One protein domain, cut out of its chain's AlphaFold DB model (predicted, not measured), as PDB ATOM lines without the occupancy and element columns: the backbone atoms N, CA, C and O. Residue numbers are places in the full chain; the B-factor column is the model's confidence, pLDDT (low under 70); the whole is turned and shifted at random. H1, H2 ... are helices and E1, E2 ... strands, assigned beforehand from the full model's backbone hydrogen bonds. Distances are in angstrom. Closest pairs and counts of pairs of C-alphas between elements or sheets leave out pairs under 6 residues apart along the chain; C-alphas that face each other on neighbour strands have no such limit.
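This is residues 8 to 49 of the 155 residues of the protein "PEP-CTERM sorting domain-containing protein" of Verrucomicrobiaceae bacterium (UniProt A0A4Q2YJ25). A two-strand antiparallel ladder, E1 and E2, has short helix H1 at one end; from its other end residues 18 to 45 open into a wide loop, with long helix H2 across the far side of that loop. The 42 printed residues hold two named helices and two named strands, in the order H1, E1, H2, E2, a mixed class. The whole is loose, with a radius of gyration of the C-alphas of 13.1 A, and spans 36 by 20 by 18 A.

E1 is residues 14 to 17, and E2 residues 46 to 49, ending at C-alpha 49 (365.765, 448.046, 438.092). H1 is residues 8 to 13, from C-alpha 8 (368.210, 438.927, 448.813). H2, residues 26 to 39, is 19.8 A long.

E1 and E2 are antiparallel at 159 degrees; N 17 and O 46 are within hydrogen-bond range at 3.3 A. The closest C-alphas of H1 and E2, Gln 13 and Lys 49, are 5.8 A apart. H1 and H2 are apart. Every O i to N i+4 pair is within range in H2, 1 of 2 in H1.

The C-alphas farthest apart, Glu 9 and Ser 28, are 36.9 A apart. The printed part has no cut and no long link. Residues 8 to 19, 40 to 45 and 47 have pLDDT under 70.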
ATOM      1  N   ALA A   8     368.385 437.589 448.257       67.38
ATOM      2  CA  ALA A   8     368.210 438.927 448.813       67.38
ATOM      3  C   ALA A   8     368.896 439.989 447.937       67.38
ATOM      4  O   ALA A   8     368.277 441.000 447.616       67.38
ATOM      5  N   GLU A   9     370.128 439.738 447.482       66.88
ATOM      6  CA  GLU A   9     370.860 440.646 446.584       66.88
ATOM      7  C   GLU A   9     370.092 440.932 445.283       66.88
ATOM      8  O   GLU A   9     370.017 442.083 444.851       66.88
ATOM      9  N   ALA A  10     369.485 439.908 444.675       65.12
ATOM     10  CA  ALA A  10     368.700 440.058 443.453       65.12
ATOM     11  C   ALA A  10     367.397 440.844 443.688       65.12
ATOM     12  O   ALA A  10     367.076 441.749 442.916       65.12
ATOM     13  N   ILE A  11     366.679 440.553 444.778       66.88
ATOM     14  CA  ILE A  11     365.420 441.232 445.126       66.88
ATOM     15  C   ILE A  11     365.659 442.718 445.444       66.88
ATOM     16  O   ILE A  11     364.863 443.565 445.049       66.88
ATOM     17  N   TYR A  12     366.777 443.079 446.080       63.69
ATOM     18  CA  TYR A  12     367.110 444.488 446.341       63.69
ATOM     19  C   TYR A  12     367.324 445.322 445.065       63.69
ATOM     20  O   TYR A  12     367.168 446.546 445.091       63.69
ATOM     21  N   GLN A  13     367.701 444.688 443.952       60.97
ATOM     22  CA  GLN A  13     367.997 445.380 442.695       60.97
ATOM     23  C   GLN A  13     366.767 445.570 441.801       60.97
ATOM     24  O   GLN A  13     366.783 446.452 440.935       60.97
ATOM     25  N   THR A  14     365.720 444.767 441.993       61.84
ATOM     26  CA  THR A  14     364.504 444.772 441.170       61.84
ATOM     27  C   THR A  14     363.266 444.635 442.037       61.84
ATOM     28  O   THR A  14     363.084 443.617 442.699       61.84
ATOM     29  N   GLY A  15     362.386 445.631 441.977       64.69
ATOM     30  CA  GLY A  15     361.081 445.578 442.624       64.69
ATOM     31  C   GLY A  15     359.962 445.814 441.618       64.69
ATOM     32  O   GLY A  15     360.032 446.738 440.808       64.69
ATOM     33  N   CYS A  16     358.901 445.017 441.707       61.91
ATOM     34  CA  CYS A  16     357.620 445.367 441.102       61.91
ATOM     35  C   CYS A  16     356.885 446.284 442.081       61.91
ATOM     36  O   CYS A  16     356.468 445.835 443.153       61.91
ATOM     37  N   LEU A  17     356.734 447.564 441.740       61.06
ATOM     38  CA  LEU A  17     355.890 448.451 442.534       61.06
ATOM     39  C   LEU A  17     354.437 448.247 442.097       61.06
ATOM     40  O   LEU A  17     354.070 448.589 440.973       61.06
ATOM     41  N   HIS A  18     353.618 447.701 442.992       61.84
ATOM     42  CA  HIS A  18     352.172 447.628 442.805       61.84
ATOM     43  C   HIS A  18     351.517 448.776 443.564       61.84
ATOM     44  O   HIS A  18     351.957 449.153 444.654       61.84
ATOM     45  N   ARG A  19     350.464 449.355 442.989       64.62
ATOM     46  CA  ARG A  19     349.685 450.382 443.676       64.62
ATOM     47  C   ARG A  19     348.914 449.710 444.816       64.62
ATOM     48  O   ARG A  19     348.130 448.801 444.574       64.62
ATOM     49  N   GLY A  20     349.154 450.141 446.054       70.75
ATOM     50  CA  GLY A  20     348.357 449.705 447.204       70.75
ATOM     51  C   GLY A  20     346.909 450.214 447.136       70.75
ATOM     52  O   GLY A  20     346.596 451.063 446.291       70.75
ATOM     53  N   PRO A  21     346.019 449.734 448.026       76.94
ATOM     54  CA  PRO A  21     344.646 450.221 448.089       76.94
ATOM     55  C   PRO A  21     344.610 451.734 448.335       76.94
ATOM     56  O   PRO A  21     345.439 452.292 449.055       76.94
ATOM     57  N   SER A  22     343.618 452.402 447.748       74.94
ATOM     58  CA  SER A  22     343.244 453.749 448.183       74.94
ATOM     59  C   SER A  22     342.793 453.695 449.649       74.94
ATOM     60  O   SER A  22     342.199 452.710 450.073       74.94
ATOM     61  N   LEU A  23     343.086 454.731 450.437       79.81
ATOM     62  CA  LEU A  23     342.656 454.836 451.842       79.81
ATOM     63  C   LEU A  23     341.566 455.902 452.036       79.81
ATOM     64  O   LEU A  23     341.344 456.374 453.147       79.81
ATOM     65  N   ALA A  24     340.907 456.316 450.951       84.12
ATOM     66  CA  ALA A  24     339.845 457.316 451.003       84.12
ATOM     67  C   ALA A  24     338.588 456.771 451.702       84.12
ATOM     68  O   ALA A  24     337.927 457.505 452.435       84.12
ATOM     69  N   SER A  25     338.294 455.484 451.513       84.62
ATOM     70  CA  SER A  25     337.220 454.763 452.199       84.62
ATOM     71  C   SER A  25     337.713 453.363 452.586       84.62
ATOM     72  O   SER A  25     337.563 452.428 451.800       84.62
ATOM     73  N   PRO A  26     338.323 453.196 453.777       83.38
ATOM     74  CA  PRO A  26     339.103 452.003 454.122       83.38
ATOM     75  C   PRO A  26     338.356 450.674 453.983       83.38
ATOM     76  O   PRO A  26     338.912 449.719 453.458       83.38
ATOM     77  N   GLU A  27     337.096 450.602 454.412       82.75
ATOM     78  CA  GLU A  27     336.318 449.357 454.410       82.75
ATOM     79  C   GLU A  27     335.994 448.866 452.988       82.75
ATOM     80  O   GLU A  27     336.180 447.689 452.655       82.75
ATOM     81  N   SER A  28     335.567 449.780 452.114       83.38
ATOM     82  CA  SER A  28     335.222 449.468 450.726       83.38
ATOM     83  C   SER A  28     336.466 449.289 449.853       83.38
ATOM     84  O   SER A  28     336.493 448.404 448.996       83.38
ATOM     85  N   ASP A  29     337.515 450.080 450.087       84.38
ATOM     86  CA  ASP A  29     338.767 450.000 449.341       84.38
ATOM     87  C   ASP A  29     339.560 448.736 449.705       84.38
ATOM     88  O   ASP A  29     340.124 448.095 448.818       84.38
ATOM     89  N   PHE A  30     339.539 448.315 450.975       85.06
ATOM     90  CA  PHE A  30     340.165 447.068 451.419       85.06
ATOM     91  C   PHE A  30     339.440 445.834 450.876       85.06
ATOM     92  O   PHE A  30     340.077 444.933 450.333       85.06
ATOM     93  N   SER A  31     338.106 445.818 450.945       85.00
ATOM     94  CA  SER A  31     337.301 444.721 450.394       85.00
ATOM     95  C   SER A  31     337.501 444.580 448.881       85.00
ATOM     96  O   SER A  31     337.640 443.469 448.366       85.00
ATOM     97  N   ARG A  32     337.588 445.711 448.163       82.00
ATOM     98  CA  ARG A  32     337.907 445.741 446.729       82.00
ATOM     99  C   ARG A  32     339.311 445.204 446.456       82.00
ATOM    100  O   ARG A  32     339.471 444.370 445.573       82.00
ATOM    101  N   PHE A  33     340.301 445.622 447.239       83.44
ATOM    102  CA  PHE A  33     341.684 445.165 447.106       83.44
ATOM    103  C   PHE A  33     341.841 443.655 447.345       83.44
ATOM    104  O   PHE A  33     342.497 442.977 446.559       83.44
ATOM    105  N   LEU A  34     341.185 443.100 448.370       84.75
ATOM    106  CA  LEU A  34     341.177 441.651 448.618       84.75
ATOM    107  C   LEU A  34     340.477 440.866 447.500       84.75
ATOM    108  O   LEU A  34     340.940 439.793 447.097       84.75
ATOM    109  N   GLY A  35     339.371 441.401 446.978       82.81
ATOM    110  CA  GLY A  35     338.681 440.823 445.826       82.81
ATOM    111  C   GLY A  35     339.541 440.835 444.559       82.81
ATOM    112  O   GLY A  35     339.539 439.868 443.798       82.81
ATOM    113  N   ASP A  36     340.309 441.900 444.350       80.50
ATOM    114  CA  ASP A  36     341.203 442.045 443.201       80.50
ATOM    115  C   ASP A  36     342.428 441.115 443.307       80.50
ATOM    116  O   ASP A  36     342.823 440.507 442.309       80.50
ATOM    117  N   LEU A  37     342.968 440.914 444.517       78.81
ATOM    118  CA  LEU A  37     344.045 439.950 444.784       78.81
ATOM    119  C   LEU A  37     343.634 438.502 444.482       78.81
ATOM    120  O   LEU A  37     344.428 437.734 443.945       78.81
ATOM    121  N   THR A  38     342.399 438.124 444.818       82.25
ATOM    122  CA  THR A  38     341.904 436.745 444.645       82.25
ATOM    123  C   THR A  38     341.484 436.424 443.215       82.25
ATOM    124  O   THR A  38     341.553 435.268 442.805       82.25
ATOM    125  N   LYS A  39     341.067 437.427 442.434       79.31
ATOM    126  CA  LYS A  39     340.579 437.238 441.057       79.31
ATOM    127  C   LYS A  39     341.664 437.344 439.984       79.31
ATOM    128  O   LYS A  39     341.363 437.078 438.826       79.31
ATOM    129  N   GLY A  40     342.897 437.699 440.356       63.50
ATOM    130  CA  GLY A  40     344.043 437.747 439.449       63.50
ATOM    131  C   GLY A  40     343.846 438.748 438.309       63.50
ATOM    132  O   GLY A  40     343.533 438.368 437.184       63.50
ATOM    133  N   ARG A  41     344.031 440.042 438.582       65.69
ATOM    134  CA  ARG A  41     344.011 441.076 437.539       65.69
ATOM    135  C   ARG A  41     345.406 441.256 436.934       65.69
ATOM    136  O   ARG A  41     346.386 441.418 437.654       65.69
ATOM    137  N   THR A  42     345.493 441.315 435.606       61.69
ATOM    138  CA  THR A  42     346.643 441.909 434.911       61.69
ATOM    139  C   THR A  42     346.601 443.421 435.090       61.69
ATOM    140  O   THR A  42     345.838 444.109 434.412       61.69
ATOM    141  N   GLU A  43     347.388 443.934 436.031       67.00
ATOM    142  CA  GLU A  43     347.603 445.370 436.204       67.00
ATOM    143  C   GLU A  43     348.915 445.804 435.551       67.00
ATOM    144  O   GLU A  43     349.898 445.060 435.521       67.00
ATOM    145  N   THR A  44     348.940 447.027 435.026       69.25
ATOM    146  CA  THR A  44     350.157 447.634 434.484       69.25
ATOM    147  C   THR A  44     351.115 447.940 435.637       69.25
ATOM    148  O   THR A  44     351.024 448.984 436.281       69.25
ATOM    149  N   GLY A  45     352.014 447.001 435.923       67.00
ATOM    150  CA  GLY A  45     353.068 447.157 436.919       67.00
ATOM    151  C   GLY A  45     354.262 447.932 436.368       67.00
ATOM    152  O   GLY A  45     354.672 447.742 435.221       67.00
ATOM    153  N   TRP A  46     354.860 448.781 437.201       71.56
ATOM    154  CA  TRP A  46     356.145 449.399 436.886       71.56
ATOM    155  C   TRP A  46     357.268 448.508 437.409       71.56
ATOM    156  O   TRP A  46     357.404 448.299 438.617       71.56
ATOM    157  N   ASN A  47     358.080 447.997 436.487       69.62
ATOM    158  CA  ASN A  47     359.326 447.319 436.816       69.62
ATOM    159  C   ASN A  47     360.446 448.349 436.873       69.62
ATOM    160  O   ASN A  47     360.833 448.909 435.846       69.62
ATOM    161  N   TRP A  48     360.983 448.586 438.066       70.88
ATOM    162  CA  TRP A  48     362.192 449.384 438.222       70.88
ATOM    163  C   TRP A  48     363.372 448.463 438.521       70.88
ATOM    164  O   TRP A  48     363.283 447.525 439.317       70.88
ATOM    165  N   LYS A  49     364.496 448.730 437.854       72.00
ATOM    166  CA  LYS A  49     365.765 448.046 438.092       72.00
ATOM    167  C   LYS A  49     366.819 449.084 438.423       72.00
ATOM    168  O   LYS A  49     367.091 449.970 437.612       72.00
TER     169      LYS A  49